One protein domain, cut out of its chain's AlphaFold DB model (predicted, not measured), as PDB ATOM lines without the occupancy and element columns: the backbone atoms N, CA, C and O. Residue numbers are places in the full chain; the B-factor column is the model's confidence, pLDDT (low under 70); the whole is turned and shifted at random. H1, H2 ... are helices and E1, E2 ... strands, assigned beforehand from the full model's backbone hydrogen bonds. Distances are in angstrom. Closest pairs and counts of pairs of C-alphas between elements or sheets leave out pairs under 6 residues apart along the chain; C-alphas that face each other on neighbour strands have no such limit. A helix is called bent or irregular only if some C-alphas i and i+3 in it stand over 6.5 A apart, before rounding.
ATOM      1  N   ILE A   2     173.011 206.515 180.420       56.56
ATOM      2  CA  ILE A   2     172.539 205.252 181.039       56.56
ATOM      3  C   ILE A   2     171.305 204.639 180.333       56.56
ATOM      4  O   ILE A   2     171.306 203.451 180.028       56.56
ATOM      5  N   MET A   3     170.292 205.442 179.972       56.22
ATOM      6  CA  MET A   3     169.073 204.926 179.313       56.22
ATOM      7  C   MET A   3     169.318 204.293 177.932       56.22
ATOM      8  O   MET A   3     168.665 203.308 177.601       56.22
ATOM      9  N   LYS A   4     170.271 204.812 177.141       70.00
ATOM     10  CA  LYS A   4     170.593 204.253 175.814       70.00
ATOM     11  C   LYS A   4     171.263 202.879 175.924       70.00
ATOM     12  O   LYS A   4     170.982 202.009 175.109       70.00
ATOM     13  N   ASN A   5     172.089 202.668 176.951       79.56
ATOM     14  CA  ASN A   5     172.739 201.378 177.191       79.56
ATOM     15  C   ASN A   5     171.740 200.304 177.628       79.56
ATOM     16  O   ASN A   5     171.828 199.184 177.141       79.56
ATOM     17  N   ASN A   6     170.765 200.643 178.476       86.62
ATOM     18  CA  ASN A   6     169.741 199.681 178.899       86.62
ATOM     19  C   ASN A   6     168.849 199.243 177.728       86.62
ATOM     20  O   ASN A   6     168.525 198.066 177.611       86.62
ATOM     21  N   GLN A   7     168.495 200.175 176.835       91.44
ATOM     22  CA  GLN A   7     167.736 199.860 175.621       91.44
ATOM     23  C   GLN A   7     168.532 198.972 174.662       91.44
ATOM     24  O   GLN A   7     168.004 197.976 174.179       91.44
ATOM     25  N   LEU A   8     169.803 199.302 174.415       93.75
ATOM     26  CA  LEU A   8     170.679 198.494 173.568       93.75
ATOM     27  C   LEU A   8     170.853 197.078 174.122       93.75
ATOM     28  O   LEU A   8     170.699 196.104 173.393       93.75
ATOM     29  N   LYS A   9     171.120 196.973 175.426       93.12
ATOM     30  CA  LYS A   9     171.250 195.698 176.124       93.12
ATOM     31  C   LYS A   9     169.992 194.843 175.969       93.12
ATOM     32  O   LYS A   9     170.106 193.669 175.655       93.12
ATOM     33  N   ALA A  10     168.808 195.436 176.124       92.00
ATOM     34  CA  ALA A  10     167.541 194.729 175.952       92.00
ATOM     35  C   ALA A  10     167.311 194.247 174.509       92.00
ATOM     36  O   ALA A  10     166.794 193.151 174.320       92.00
ATOM     37  N   ILE A  11     167.702 195.039 173.499       92.56
ATOM     38  CA  ILE A  11     167.620 194.632 172.086       92.56
ATOM     39  C   ILE A  11     168.479 193.388 171.843       92.56
ATOM     40  O   ILE A  11     167.968 192.403 171.318       92.56
ATOM     41  N   LEU A  12     169.749 193.429 172.258       91.94
ATOM     42  CA  LEU A  12     170.693 192.323 172.067       91.94
ATOM     43  C   LEU A  12     170.275 191.075 172.842       91.94
ATOM     44  O   LEU A  12     170.255 189.988 172.282       91.94
ATOM     45  N   TRP A  13     169.901 191.239 174.113       91.62
ATOM     46  CA  TRP A  13     169.473 190.127 174.957       91.62
ATOM     47  C   TRP A  13     168.265 189.406 174.366       91.62
ATOM     48  O   TRP A  13     168.263 188.188 174.254       91.62
ATOM     49  N   ARG A  14     167.253 190.164 173.925       90.00
ATOM     50  CA  ARG A  14     166.058 189.594 173.297       90.00
ATOM     51  C   ARG A  14     166.390 188.838 172.011       90.00
ATOM     52  O   ARG A  14     165.773 187.814 171.765       90.00
ATOM     53  N   TYR A  15     167.314 189.353 171.202       89.25
ATOM     54  CA  TYR A  15     167.769 188.653 170.003       89.25
ATOM     55  C   TYR A  15     168.410 187.309 170.374       89.25
ATOM     56  O   TYR A  15     167.921 186.273 169.954       89.25
ATOM     57  N   LEU A  16     169.418 187.315 171.251       88.31
ATOM     58  CA  LEU A  16     170.140 186.098 171.633       88.31
ATOM     59  C   LEU A  16     169.229 185.052 172.296       88.31
ATOM     60  O   LEU A  16     169.290 183.878 171.952       88.31
ATOM     61  N   VAL A  17     168.331 185.462 173.195       86.56
ATOM     62  CA  VAL A  17     167.397 184.531 173.854       86.56
ATOM     63  C   VAL A  17     166.394 183.903 172.886       86.56
ATOM     64  O   VAL A  17     165.942 182.789 173.126       86.56
ATOM     65  N   ASN A  18     166.041 184.591 171.800       83.38
ATOM     66  CA  ASN A  18     165.154 184.017 170.791       83.38
ATOM     67  C   ASN A  18     165.858 182.971 169.912       83.38
ATOM     68  O   ASN A  18     165.180 182.084 169.404       83.38
ATOM     69  N   GLU A  19     167.177 183.079 169.729       78.06
ATOM     70  CA  GLU A  19     167.951 182.179 168.861       78.06
ATOM     71  C   GLU A  19     168.517 180.959 169.607       78.06
ATOM     72  O   GLU A  19     168.727 179.907 169.008       78.06
ATOM     73  N   PHE A  20     168.745 181.065 170.920       70.75
ATOM     74  CA  PHE A  20     169.324 179.992 171.727       70.75
ATOM     75  C   PHE A  20     168.341 179.510 172.805       70.75
ATOM     76  O   PHE A  20     168.086 180.216 173.779       70.75
ATOM     77  N   ASP A  21     167.874 178.260 172.712       62.56
ATOM     78  CA  ASP A  21     167.048 177.626 173.761       62.56
ATOM     79  C   ASP A  21     167.765 177.580 175.136       62.56
ATOM     80  O   ASP A  21     167.125 177.577 176.189       62.56
ATOM     81  N   GLU A  22     169.105 177.595 175.148       56.00
ATOM     82  CA  GLU A  22     169.949 177.599 176.358       56.00
ATOM     83  C   GLU A  22     170.175 178.998 176.966       56.00
ATOM     84  O   GLU A  22     170.637 179.121 178.110       56.00
ATOM     85  N   ALA A  23     169.812 180.071 176.252       57.88
ATOM     86  CA  ALA A  23     170.050 181.453 176.680       57.88
ATOM     87  C   ALA A  23     169.145 181.923 177.833       57.88
ATOM     88  O   ALA A  23     169.239 183.065 178.284       57.88
ATOM     89  N   VAL A  24     168.303 181.033 178.361       64.88
ATOM     90  CA  VAL A  24     167.501 181.258 179.573       64.88
ATOM     91  C   VAL A  24     168.253 180.843 180.852       64.88
ATOM     92  O   VAL A  24     167.739 181.015 181.957       64.88
ATOM     93  N   SER A  25     169.468 180.293 180.738       80.00
ATOM     94  CA  SER A  25     170.290 179.940 181.902       80.00
ATOM     95  C   SER A  25     170.910 181.173 182.580       80.00
ATOM     96  O   SER A  25     171.315 182.141 181.933       80.00
ATOM     97  N   GLU A  26     171.048 181.128 183.910       84.31
ATOM     98  CA  GLU A  26     171.720 182.195 184.673       84.31
ATOM     99  C   GLU A  26     173.193 182.378 184.271       84.31
ATOM    100  O   GLU A  26     173.757 183.464 184.424       84.31
ATOM    101  N   GLU A  27     173.846 181.311 183.806       86.81
ATOM    102  CA  GLU A  27     175.239 181.344 183.358       86.81
ATOM    103  C   GLU A  27     175.377 182.147 182.066       86.81
ATOM    104  O   GLU A  27     176.236 183.031 181.989       86.81
ATOM    105  N   TYR A  28     174.469 181.931 181.112       86.75
ATOM    106  CA  TYR A  28     174.443 182.693 179.870       86.75
ATOM    107  C   TYR A  28     174.148 184.177 180.118       86.75
ATOM    108  O   TYR A  28     174.830 185.049 179.577       86.75
ATOM    109  N   GLU A  29     173.207 184.501 181.013       89.94
ATOM    110  CA  GLU A  29     172.943 185.897 181.380       89.94
ATOM    111  C   GLU A  29     174.175 186.564 182.019       89.94
ATOM    112  O   GLU A  29     174.510 187.712 181.701       89.94
ATOM    113  N   LYS A  30     174.894 185.858 182.905       91.69
ATOM    114  CA  LYS A  30     176.143 186.357 183.508       91.69
ATOM    115  C   LYS A  30     177.215 186.610 182.451       91.69
ATOM    116  O   LYS A  30     177.853 187.665 182.499       91.69
ATOM    117  N   GLN A  31     177.386 185.692 181.503       92.06
ATOM    118  CA  GLN A  31     178.323 185.852 180.396       92.06
ATOM    119  C   GLN A  31     177.959 187.060 179.529       92.06
ATOM    120  O   GLN A  31     178.790 187.951 179.355       92.06
ATOM    121  N   PHE A  32     176.708 187.164 179.078       93.19
ATOM    122  CA  PHE A  32     176.232 188.305 178.296       93.19
ATOM    123  C   PHE A  32     176.445 189.637 179.032       93.19
ATOM    124  O   PHE A  32     176.893 190.628 178.454       93.19
ATOM    125  N   ASN A  33     176.155 189.679 180.335       93.38
ATOM    126  CA  ASN A  33     176.358 190.869 181.158       93.38
ATOM    127  C   ASN A  33     177.835 191.276 181.231       93.38
ATOM    128  O   ASN A  33     178.148 192.466 181.128       93.38
ATOM    129  N   HIS A  34     178.723 190.296 181.394       94.81
ATOM    130  CA  HIS A  34     180.165 190.494 181.380       94.81
ATOM    131  C   HIS A  34     180.628 191.027 180.015       94.81
ATOM    132  O   HIS A  34     181.214 192.104 179.933       94.81
ATOM    133  N   GLU A  35     180.286 190.344 178.931       95.00
ATOM    134  CA  GLU A  35     180.579 190.738 177.551       95.00
ATOM    135  C   GLU A  35     180.111 192.165 177.218       95.00
ATOM    136  O   GLU A  35     180.873 193.006 176.725       95.00
ATOM    137  N   PHE A  36     178.871 192.495 177.584       94.56
ATOM    138  CA  PHE A  36     178.317 193.830 177.384       94.56
ATOM    139  C   PHE A  36     179.099 194.897 178.164       94.56
ATOM    140  O   PHE A  36     179.361 195.985 177.641       94.56
ATOM    141  N   GLN A  37     179.518 194.596 179.400       93.94
ATOM    142  CA  GLN A  37     180.354 195.484 180.213       93.94
ATOM    143  C   GLN A  37     181.735 195.715 179.579       93.94
ATOM    144  O   GLN A  37     182.216 196.854 179.562       93.94
ATOM    145  N   TYR A  38     182.347 194.667 179.024       94.81
ATOM    146  CA  TYR A  38     183.631 194.741 178.317       94.81
ATOM    147  C   TYR A  38     183.516 195.254 176.879       94.81
ATOM    148  O   TYR A  38     184.528 195.386 176.191       94.81
ATOM    149  N   ASN A  39     182.318 195.676 176.461       94.75
ATOM    150  CA  ASN A  39     182.058 196.280 175.161       94.75
ATOM    151  C   ASN A  39     182.310 195.326 173.979       94.75
ATOM    152  O   ASN A  39     182.690 195.763 172.891       94.75
ATOM    153  N   GLN A  40     182.075 194.037 174.187       95.69
ATOM    154  CA  GLN A  40     182.270 193.016 173.174       95.69
ATOM    155  C   GLN A  40     181.310 191.863 173.447       95.69
ATOM    156  O   GLN A  40     181.531 191.106 174.381       95.69
ATOM    157  N   VAL A  41     180.239 191.776 172.660       95.56
ATOM    158  CA  VAL A  41     179.188 190.756 172.793       95.56
ATOM    159  C   VAL A  41     179.337 189.741 171.674       95.56
ATOM    160  O   VAL A  41     179.318 190.135 170.502       95.56
ATOM    161  N   SER A  42     179.496 188.467 172.027       93.62
ATOM    162  CA  SER A  42     179.514 187.381 171.051       93.62
ATOM    163  C   SER A  42     178.105 187.180 170.499       93.62
ATOM    164  O   SER A  42     177.124 187.201 171.242       93.62
ATOM    165  N   ILE A  43     177.992 187.080 169.176       92.81
ATOM    166  CA  ILE A  43     176.707 186.919 168.485       92.81
ATOM    167  C   ILE A  43     176.603 185.527 167.882       92.81
ATOM    168  O   ILE A  43     175.577 184.876 168.035       92.81
ATOM    169  N   ALA A  44     177.647 185.093 167.182       91.69
ATOM    170  CA  ALA A  44     177.685 183.802 166.520       91.69
ATOM    171  C   ALA A  44     179.131 183.358 166.324       91.69
ATOM    172  O   ALA A  44     180.017 184.183 166.084       91.69
ATOM    173  N   GLU A  45     179.337 182.052 166.370       92.31
ATOM    174  CA  GLU A  45     180.592 181.391 166.040       92.31
ATOM    175  C   GLU A  45     180.275 180.197 165.146       92.31
ATOM    176  O   GLU A  45     179.212 179.580 165.271       92.31
ATOM    177  N   SER A  46     181.164 179.895 164.209       93.31
ATOM    178  CA  SER A  46     180.942 178.849 163.218       93.31
ATOM    179  C   SER A  46     182.251 178.338 162.636       93.31
ATOM    180  O   SER A  46     183.253 179.048 162.590       93.31
ATOM    181  N   THR A  47     182.194 177.122 162.104       94.00
ATOM    182  CA  THR A  47     183.227 176.567 161.230       94.00
ATOM    183  C   THR A  47     182.562 176.172 159.914       94.00
ATOM    184  O   THR A  47     181.514 175.520 159.923       94.00
ATOM    185  N   PHE A  48     183.121 176.597 158.781       91.38
ATOM    186  CA  PHE A  48     182.529 176.391 157.453       91.38
ATOM    187  C   PHE A  48     183.594 176.283 156.348       91.38
ATOM    188  O   PHE A  48     184.782 176.474 156.595       91.38
ATOM    189  N   GLY A  49     183.139 176.004 155.122       90.19
ATOM    190  CA  GLY A  49     183.970 175.852 153.923       90.19
ATOM    191  C   GLY A  49     184.057 174.399 153.455       90.19
ATOM    192  O   GLY A  49     183.957 173.470 154.257       90.19
ATOM    193  N   ASN A  50     184.159 174.201 152.141       88.56
ATOM    194  CA  ASN A  50     184.215 172.879 151.516       88.56
ATOM    195  C   ASN A  50     185.625 172.532 151.032       88.56
ATOM    196  O   ASN A  50     186.046 171.384 151.147       88.56
ATOM    197  N   GLU A  51     186.323 173.506 150.447       90.06
ATOM    198  CA  GLU A  51     187.690 173.369 149.943       90.06
ATOM    199  C   GLU A  51     188.712 173.724 151.020       90.06
ATOM    200  O   GLU A  51     189.709 173.022 151.159       90.06
ATOM    201  N   VAL A  52     188.446 174.794 151.774       90.56
ATOM    202  CA  VAL A  52     189.297 175.282 152.863       90.56
ATOM    203  C   VAL A  52     188.451 175.449 154.113       90.56
ATOM    204  O   VAL A  52     187.310 175.898 154.044       90.56
ATOM    205  N   THR A  53     189.011 175.107 155.272       94.38
ATOM    206  CA  THR A  53     188.297 175.284 156.544       94.38
ATOM    207  C   THR A  53     188.493 176.695 157.090       94.38
ATOM    208  O   THR A  53     189.624 177.172 157.239       94.38
ATOM    209  N   PHE A  54     187.381 177.342 157.430       94.38
ATOM    210  CA  PHE A  54     187.348 178.663 158.039       94.38
ATOM    211  C   PHE A  54     186.676 178.630 159.405       94.38
ATOM    212  O   PHE A  54     185.626 178.009 159.552       94.38
ATOM    213  N   ASP A  55     187.228 179.392 160.348       95.50
ATOM    214  CA  ASP A  55     186.553 179.739 161.597       95.50
ATOM    215  C   ASP A  55     185.992 181.159 161.504       95.50
ATOM    216  O   ASP A  55     186.719 182.128 161.257       95.50
ATOM    217  N   GLY A  56     184.680 181.284 161.683       94.38
ATOM    218  CA  GLY A  56     183.939 182.535 161.676       94.38
ATOM    219  C   GLY A  56     183.530 182.952 163.080       94.38
ATOM    220  O   GLY A  56     182.987 182.167 163.849       94.38
ATOM    221  N   THR A  57     183.739 184.224 163.405       94.75
ATOM    222  CA  THR A  57     183.235 184.838 164.639       94.75
ATOM    223  C   THR A  57     182.531 186.147 164.314       94.75
ATOM    224  O   THR A  57     183.086 187.024 163.648       94.75
ATOM    225  N   THR A  58     181.301 186.302 164.796       95.19
ATOM    226  CA  THR A  58     180.524 187.537 164.692       95.19
ATOM    227  C   THR A  58     180.391 188.160 166.071       95.19
ATOM    228  O   THR A  58     179.901 187.551 167.019       95.19
ATOM    229  N   THR A  59     180.810 189.415 166.188       95.75
ATOM    230  CA  THR A  59     180.840 190.151 167.451       95.75
ATOM    231  C   THR A  59     180.186 191.516 167.301       95.75
ATOM    232  O   THR A  59     180.472 192.257 166.356       95.75
ATOM    233  N   PHE A  60     179.361 191.896 168.274       96.38
ATOM    234  CA  PHE A  60     178.803 193.238 168.388       96.38
ATOM    235  C   PHE A  60     179.598 194.085 169.394       96.38
ATOM    236  O   PHE A  60     179.908 193.641 170.498       96.38
ATOM    237  N   ILE A  61     179.903 195.332 169.032       96.00
ATOM    238  CA  ILE A  61     180.647 196.306 169.839       96.00
ATOM    239  C   ILE A  61     179.692 197.444 170.252       96.00
ATOM    240  O   ILE A  61     179.467 198.374 169.466       96.00
ATOM    241  N   PRO A  62     179.132 197.423 171.479       94.56
ATOM    242  CA  PRO A  62     178.082 198.349 171.911       94.56
ATOM    243  C   PRO A  62     178.406 199.843 171.818       94.56
ATOM    244  O   PRO A  62     177.591 200.628 171.340       94.56
ATOM    245  N   LYS A  63     179.595 200.269 172.249       92.81
ATOM    246  CA  LYS A  63     180.003 201.685 172.305       92.81
ATOM    247  C   LYS A  63     180.059 202.331 170.925       92.81
ATOM    248  O   LYS A  63     179.840 203.534 170.825       92.81
ATOM    249  N   SER A  64     180.379 201.556 169.890       94.56
ATOM    250  CA  SER A  64     180.502 202.036 168.512       94.56
ATOM    251  C   SER A  64     179.386 201.547 167.592       94.56
ATOM    252  O   SER A  64     179.430 201.868 166.408       94.56
ATOM    253  N   LEU A  65     178.401 200.808 168.126       95.62
ATOM    254  CA  LEU A  65     177.294 200.203 167.377       95.62
ATOM    255  C   LEU A  65     177.798 199.487 166.115       95.62
ATOM    256  O   LEU A  65     177.357 199.746 164.997       95.62
ATOM    257  N   LYS A  66     178.802 198.634 166.305       95.69
ATOM    258  CA  LYS A  66     179.565 198.031 165.216       95.69
ATOM    259  C   LYS A  66     179.463 196.517 165.280       95.69
ATOM    260  O   LYS A  66     179.649 195.952 166.353       95.69
ATOM    261  N   ILE A  67     179.248 195.874 164.143       94.81
ATOM    262  CA  ILE A  67     179.352 194.422 164.000       94.81
ATOM    263  C   ILE A  67     180.661 194.118 163.297       94.81
ATOM    264  O   ILE A  67     181.015 194.783 162.327       94.81
ATOM    265  N   THR A  68     181.400 193.156 163.828       94.81
ATOM    266  CA  THR A  68     182.655 192.675 163.254       94.81
ATOM    267  C   THR A  68     182.490 191.194 162.973       94.81
ATOM    268  O   THR A  68     182.166 190.450 163.894       94.81
ATOM    269  N   LYS A  69     182.698 190.790 161.721       93.50
ATOM    270  CA  LYS A  69     182.794 189.387 161.327       93.50
ATOM    271  C   LYS A  69     184.258 189.092 161.041       93.50
ATOM    272  O   LYS A  69     184.809 189.640 160.088       93.50
ATOM    273  N   SER A  70     184.889 188.292 161.888       94.00
ATOM    274  CA  SER A  70     186.280 187.876 161.711       94.00
ATOM    275  C   SER A  70     186.296 186.444 161.210       94.00
ATOM    276  O   SER A  70     185.670 185.578 161.814       94.00
ATOM    277  N   ILE A  71     186.991 186.216 160.105       94.19
ATOM    278  CA  ILE A  71     187.074 184.926 159.428       94.19
ATOM    279  C   ILE A  71     188.541 184.545 159.370       94.19
ATOM    280  O   ILE A  71     189.340 185.271 158.781       94.19
ATOM    281  N   LEU A  72     188.893 183.435 160.002       94.94
ATOM    282  CA  LEU A  72     190.230 182.867 160.002       94.94
ATOM    283  C   LEU A  72     190.270 181.707 159.014       94.94
ATOM    284  O   LEU A  72     189.507 180.759 159.153       94.94
ATOM    285  N   ASN A  73     191.171 181.769 158.041       94.94
ATOM    286  CA  ASN A  73     191.545 180.599 157.260       94.94
ATOM    287  C   ASN A  73     192.491 179.747 158.113       94.94
ATOM    288  O   ASN A  73     193.583 180.203 158.458       94.94
ATOM    289  N   ILE A  74     192.063 178.539 158.478       94.06
ATOM    290  CA  ILE A  74     192.817 177.682 159.403       94.06
ATOM    291  C   ILE A  74     194.116 177.187 158.758       94.06
ATOM    292  O   ILE A  74     195.120 177.009 159.441       94.06
ATOM    293  N   GLU A  75     194.124 176.994 157.440       92.81
ATOM    294  CA  GLU A  75     195.283 176.457 156.724       92.81
ATOM    295  C   GLU A  75     196.398 177.489 156.565       92.81
ATOM    296  O   GLU A  75     197.580 177.151 156.639       92.81
ATOM    297  N   THR A  76     196.036 178.752 156.329       93.69
ATOM    298  CA  THR A  76     197.006 179.830 156.087       93.69
ATOM    299  C   THR A  76     197.249 180.721 157.300       93.69
ATOM    300  O   THR A  76     198.128 181.584 157.243       93.69
ATOM    301  N   GLU A  77     196.458 180.553 158.363       93.75
ATOM    302  CA  GLU A  77     196.402 181.397 159.566       93.75
ATOM    303  C   GLU A  77     196.116 182.885 159.279       93.75
ATOM    304  O   GLU A  77     196.282 183.756 160.139       93.75
ATOM    305  N   LYS A  78     195.671 183.211 158.061       94.06
ATOM    306  CA  LYS A  78     195.340 184.578 157.657       94.06
ATOM    307  C   LYS A  78     193.874 184.858 157.907       94.06
ATOM    308  O   LYS A  78     193.009 184.014 157.678       94.06
ATOM    309  N   SER A  79     193.598 186.084 158.335       92.12
ATOM    310  CA  SER A  79     192.246 186.518 158.650       92.12
ATOM    311  C   SER A  79     191.735 187.595 157.704       92.12
ATOM    312  O   SER A  79     192.472 188.455 157.218       92.12
ATOM    313  N   PHE A  80     190.431 187.548 157.474       91.75
ATOM    314  CA  PHE A  80     189.659 188.607 156.854       91.75
ATOM    315  C   PHE A  80     188.660 189.149 157.875       91.75
ATOM    316  O   PHE A  80     188.077 188.394 158.653       91.75
ATOM    317  N   VAL A  81     188.468 190.467 157.884       92.19
ATOM    318  CA  VAL A  81     187.538 191.124 158.802       92.19
ATOM    319  C   VAL A  81     186.578 191.994 158.011       92.19
ATOM    320  O   VAL A  81     186.976 192.982 157.395       92.19
ATOM    321  N   GLU A  82     185.297 191.657 158.089       90.56
ATOM    322  CA  GLU A  82     184.204 192.498 157.620       90.56
ATOM    323  C   GLU A  82     183.646 193.308 158.794       90.56
ATOM    324  O   GLU A  82     183.570 192.846 159.935       90.56
ATOM    325  N   THR A  83     183.278 194.560 158.538       93.12
ATOM    326  CA  THR A  83     182.746 195.458 159.561       93.12
ATOM    327  C   THR A  83     181.505 196.179 159.058       93.12
ATOM    328  O   THR A  83     181.526 196.792 157.995       93.12
ATOM    329  N   ILE A  84     180.454 196.177 159.877       93.19
ATOM    330  CA  ILE A  84     179.201 196.892 159.629       93.19
ATOM    331  C   ILE A  84     179.032 197.958 160.712       93.19
ATOM    332  O   ILE A  84     179.117 197.669 161.907       93.19
ATOM    333  N   HIS A  85     178.794 199.202 160.299       95.62
ATOM    334  CA  HIS A  85     178.576 200.335 161.197       95.62
ATOM    335  C   HIS A  85     177.101 200.726 161.230       95.62
ATOM    336  O   HIS A  85     176.523 201.049 160.193       95.62
ATOM    337  N   LEU A  86     176.521 200.767 162.427       94.81
ATOM    338  CA  LEU A  86     175.130 201.140 162.659       94.81
ATOM    339  C   LEU A  86     175.097 202.520 163.320       94.81
ATOM    340  O   LEU A  86     175.842 202.807 164.256       94.81
ATOM    341  N   LYS A  87     174.252 203.422 162.829       93.25
ATOM    342  CA  LYS A  87     174.308 204.839 163.232       93.25
ATOM    343  C   LYS A  87     173.554 205.120 164.525       93.25
ATOM    344  O   LYS A  87     173.787 206.139 165.177       93.25
ATOM    345  N   ASN A  88     172.582 204.280 164.865       93.19
ATOM    346  CA  ASN A  88     171.662 204.511 165.972       93.19
ATOM    347  C   ASN A  88     170.978 203.209 166.422       93.19
ATOM    348  O   ASN A  88     171.090 202.172 165.777       93.19
ATOM    349  N   LEU A  89     170.237 203.280 167.531       92.50
ATOM    350  CA  LEU A  89     169.547 202.122 168.110       92.50
ATOM    351  C   LEU A  89     168.457 201.533 167.203       92.50
ATOM    352  O   LEU A  89     168.208 200.336 167.293       92.50
ATOM    353  N   ASN A  90     167.822 202.331 166.337       93.25
ATOM    354  CA  ASN A  90     166.827 201.802 165.399       93.25
ATOM    355  C   ASN A  90     167.500 200.946 164.327       93.25
ATOM    356  O   ASN A  90     166.980 199.893 163.993       93.25
ATOM    357  N   GLU A  91     168.667 201.355 163.829       94.62
ATOM    358  CA  GLU A  91     169.444 200.534 162.894       94.62
ATOM    359  C   GLU A  91     169.929 199.237 163.548       94.62
ATOM    360  O   GLU A  91     169.860 198.192 162.914       94.62
ATOM    361  N   VAL A  92     170.331 199.271 164.825       93.94
ATOM    362  CA  VAL A  92     170.653 198.046 165.579       93.94
ATOM    363  C   VAL A  92     169.449 197.127 165.691       93.94
ATOM    364  O   VAL A  92     169.548 195.944 165.384       93.94
ATOM    365  N   LYS A  93     168.306 197.674 166.108       92.31
ATOM    366  CA  LYS A  93     167.067 196.912 166.225       92.31
ATOM    367  C   LYS A  93     166.686 196.279 164.885       92.31
ATOM    368  O   LYS A  93     166.462 195.082 164.838       92.31
ATOM    369  N   ASN A  94     166.666 197.070 163.814       91.88
ATOM    370  CA  ASN A  94     166.306 196.597 162.481       91.88
ATOM    371  C   ASN A  94     167.282 195.536 161.970       91.88
ATOM    372  O   ASN A  94     166.842 194.594 161.333       91.88
ATOM    373  N   TYR A  95     168.582 195.678 162.246       91.38
ATOM    374  CA  TYR A  95     169.577 194.686 161.854       91.38
ATOM    375  C   TYR A  95     169.278 193.324 162.493       91.38
ATOM    376  O   TYR A  95     169.128 192.344 161.777       91.38
ATOM    377  N   PHE A  96     169.115 193.275 163.818       89.19
ATOM    378  CA  PHE A  96     168.849 192.023 164.538       89.19
ATOM    379  C   PHE A  96     167.417 191.493 164.357       89.19
ATOM    380  O   PHE A  96     167.157 190.336 164.643       89.19
ATOM    381  N   GLU A  97     166.463 192.317 163.913       86.06
ATOM    382  CA  GLU A  97     165.111 191.852 163.560       86.06
ATOM    383  C   GLU A  97     165.005 191.358 162.109       86.06
ATOM    384  O   GLU A  97     164.094 190.594 161.803       86.06
ATOM    385  N   ALA A  98     165.883 191.823 161.214       83.38
ATOM    386  CA  ALA A  98     165.864 191.460 159.799       83.38
ATOM    387  C   ALA A  98     166.826 190.320 159.455       83.38
ATOM    388  O   ALA A  98     166.537 189.571 158.524       83.38
ATOM    389  N   ALA A  99     167.951 190.215 160.164       74.12
ATOM    390  CA  ALA A  99     168.927 189.169 159.916       74.12
ATOM    391  C   ALA A  99     168.458 187.833 160.493       74.12
ATOM    392  O   ALA A  99     167.977 187.783 161.627       74.12
ATOM    393  N   THR A 100     168.623 186.751 159.734       77.56
ATOM    394  CA  THR A 100     168.521 185.406 160.312       77.56
ATOM    395  C   THR A 100     169.816 185.081 161.052       77.56
ATOM    396  O   THR A 100     170.887 185.572 160.689       77.56
ATOM    397  N   PHE A 101     169.754 184.230 162.077       76.62
ATOM    398  CA  PHE A 101     170.963 183.806 162.786       76.62
ATOM    399  C   PHE A 101     172.004 183.180 161.846       76.62
ATOM    400  O   PHE A 101     173.197 183.466 161.967       76.62
ATOM    401  N   ASP A 102     171.554 182.433 160.834       77.12
ATOM    402  CA  ASP A 102     172.410 181.848 159.795       77.12
ATOM    403  C   ASP A 102     173.253 182.895 159.050       77.12
ATOM    404  O   ASP A 102     174.417 182.650 158.730       77.12
ATOM    405  N   GLU A 103     172.730 184.105 158.836       81.06
ATOM    406  CA  GLU A 103     173.484 185.203 158.218       81.06
ATOM    407  C   GLU A 103     174.627 185.719 159.106       81.06
ATOM    408  O   GLU A 103     175.451 186.524 158.662       81.06
ATOM    409  N   HIS A 104     174.699 185.310 160.373       82.81
ATOM    410  CA  HIS A 104     175.817 185.594 161.277       82.81
ATOM    411  C   HIS A 104     176.815 184.439 161.374       82.81
ATOM    412  O   HIS A 104     177.936 184.665 161.835       82.81
ATOM    413  N   LEU A 105     176.446 183.247 160.898       79.00
ATOM    414  CA  LEU A 105     177.320 182.077 160.867       79.00
ATOM    415  C   LEU A 105     178.300 182.111 159.690       79.00
ATOM    416  O   LEU A 105     179.293 181.400 159.710       79.00
ATOM    417  N   ALA A 106     178.072 182.923 158.662       77.31
ATOM    418  CA  ALA A 106     179.006 183.028 157.548       77.31
ATOM    419  C   ALA A 106     179.099 184.461 156.990       77.31
ATOM    420  O   ALA A 106     178.189 185.287 157.162       77.31
ATOM    421  N   PRO A 107     180.220 184.810 156.332       75.38
ATOM    422  CA  PRO A 107     180.266 185.962 155.439       75.38
ATOM    423  C   PRO A 107     179.245 185.832 154.305       75.38
ATOM    424  O   PRO A 107     178.870 184.739 153.900       75.38
ATOM    425  N   SER A 108     178.864 186.971 153.728       74.62
ATOM    426  CA  SER A 108     177.991 187.019 152.544       74.62
ATOM    427  C   SER A 108     178.715 186.699 151.221       74.62
ATOM    428  O   SER A 108     178.109 186.758 150.152       74.62
ATOM    429  N   PHE A 109     180.013 186.396 151.284       78.19
ATOM    430  CA  PHE A 109     180.883 186.158 150.134       78.19
ATOM    431  C   PHE A 109     180.991 184.669 149.803       78.19
ATOM    432  O   PHE A 109     180.874 183.823 150.688       78.19
ATOM    433  N   ASP A 110     181.278 184.359 148.538       85.75
ATOM    434  CA  ASP A 110     181.622 182.997 148.139       85.75
ATOM    435  C   ASP A 110     182.991 182.555 148.693       85.75
ATOM    436  O   ASP A 110     183.868 183.361 149.024       85.75
ATOM    437  N   GLU A 111     183.161 181.237 148.802       86.62
ATOM    438  CA  GLU A 111     184.370 180.613 149.340       86.62
ATOM    439  C   GLU A 111     185.614 180.956 148.506       86.62
ATOM    440  O   GLU A 111     186.671 181.254 149.059       86.62
ATOM    441  N   THR A 112     185.490 181.013 147.176       91.06
ATOM    442  CA  THR A 112     186.600 181.337 146.268       91.06
ATOM    443  C   THR A 112     187.187 182.725 146.544       91.06
ATOM    444  O   THR A 112     188.410 182.901 146.546       91.06
ATOM    445  N   LEU A 113     186.342 183.720 146.814       90.12
ATOM    446  CA  LEU A 113     186.771 185.064 147.175       90.12
ATOM    447  C   LEU A 113     187.447 185.081 148.548       90.12
ATOM    448  O   LEU A 113     188.483 185.731 148.702       90.12
ATOM    449  N   LEU A 114     186.913 184.356 149.534       89.56
ATOM    450  CA  LEU A 114     187.529 184.252 150.862       89.56
ATOM    451  C   LEU A 114     188.913 183.611 150.792       89.56
ATOM    452  O   LEU A 114     189.860 184.145 151.373       89.56
ATOM    453  N   ILE A 115     189.057 182.534 150.021       91.00
ATOM    454  CA  ILE A 115     190.345 181.898 149.730       91.00
ATOM    455  C   ILE A 115     191.300 182.929 149.115       91.00
ATOM    456  O   ILE A 115     192.413 183.118 149.599       91.00
ATOM    457  N   ALA A 116     190.871 183.686 148.101       91.31
ATOM    458  CA  ALA A 116     191.718 184.705 147.475       91.31
ATOM    459  C   ALA A 116     192.138 185.838 148.437       91.31
ATOM    460  O   ALA A 116     193.243 186.378 148.321       91.31
ATOM    461  N   LEU A 117     191.270 186.210 149.382       88.56
ATOM    462  CA  LEU A 117     191.546 187.229 150.399       88.56
ATOM    463  C   LEU A 117     192.472 186.719 151.510       88.56
ATOM    464  O   LEU A 117     193.211 187.516 152.086       88.56
ATOM    465  N   THR A 118     192.466 185.412 151.774       87.56
ATOM    466  CA  THR A 118     193.202 184.775 152.879       87.56
ATOM    467  C   THR A 118     194.380 183.904 152.427       87.56
ATOM    468  O   THR A 118     195.086 183.356 153.262       87.56
ATOM    469  N   ASN A 119     194.675 183.821 151.126       81.19
ATOM    470  CA  ASN A 119     195.851 183.112 150.597       81.19
ATOM    471  C   ASN A 119     197.077 184.006 150.338       81.19
ATOM    472  O   ASN A 119     198.151 183.480 150.050       81.19
ATOM    473  N   LYS A 120     196.946 185.337 150.413       59.12
ATOM    474  CA  LYS A 120     198.021 186.297 150.075       59.12
ATOM    475  C   LYS A 120     199.103 186.374 151.121       59.12
ATOM    476  O   LYS A 120     198.793 186.824 152.241       59.12
TER     477      LYS A 120
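This is residues 2 to 120 of the 120 residues of an uncharacterized protein of Staphylococcus staphylolyticus (UniProt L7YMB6). One twisted four-stranded sheet forms a slab, with H1, H3 and H4 gathered near the end where E1 begins and E2 ends, and short H2 at the turn between H1 and H3. The chain then returns along one face, where H5 packs on E1 and E2 and H6 crosses the strands at the far end. The printed part has 119 residues, with six named helices and four named strands in the order H1 H2 H3 E1 E2 E3 E4 H4 H5 H6; the sheet's order is E1 E2 E3 E4, antiparallel throughout, and the class is mixed. It is compact, with a radius of gyration of the C-alphas of 15.2 A and spans of 45 by 31 by 25 A.

Start at H1, residues 2 to 19: with its residues 8 to 15 alone it touches H4, residues 89 to 98, the same way at a shallow tilt of 4 degrees, the closest C-alphas being those of Ile 11 and Lys 93, 6.3 A. H2, residues 21 to 24, only just touches H1, and only at the corner, with 3 pairs of C-alphas within 8 A, the closest Val 17 and Ala 23, 4.9 A. H3, residues 26 to 37, is close to H1 but not clearly touching, the closest C-alphas being Lys 9 and Phe 36, 7.4 A. Next come E1, residues 41 to 48, E2, 54 to 61, E3, 66 to 73, and E4, 79 to 85, a meander, each strand the antiparallel neighbour of the one before. Look for N 46 and O 56 at 2.9 A, N 57 and O 70 at 2.8 A, and N 69 and O 82 at 2.9 A, within hydrogen-bond range across the three hairpins. H1 and H3 only graze the sheet. So does H4, only just on it with 5 pairs of C-alphas within 10 A. H5, residues 102 to 105, has a height over the sheet of 7.4 A; the C-alphas of Ser 46 and Leu 105, 5.4 A, are its closest to E1. H6, residues 111 to 118, on the same face, is over E3 and across the strands, at 83 degrees to E3 on the local plane, with a height of 9.0 A. In H1, H3, H4 and H6 every O i to N i+4 pair is within hydrogen-bond range; H2 and H5 are too short for one.

Find C-alpha 2 at (172.539, 205.252, 181.039); H1 runs 26.5 A from there. H2 is only just irregular, C-alphas 21 and 24 being 6.9 A apart. H3 is 16.5 A long. From C-alpha 41 at (179.188, 190.756, 172.793) E1 runs 21.3 A; E2, E3 and E4 span 22.3, 22.6 and 19.6 A. H4 is 14.0 A long, H5 5.0 A and H6 10.4 A, ending at C-alpha 118, (193.202, 184.775, 152.879).

The two C-alphas farthest apart are those of Ile 2 and Glu 51, 47.0 A. The printed part has no cut, and its links between named elements are tight. The mean pLDDT of the printed part is 88.1; residues 2 to 3, 21 to 24 and 120 are under 70.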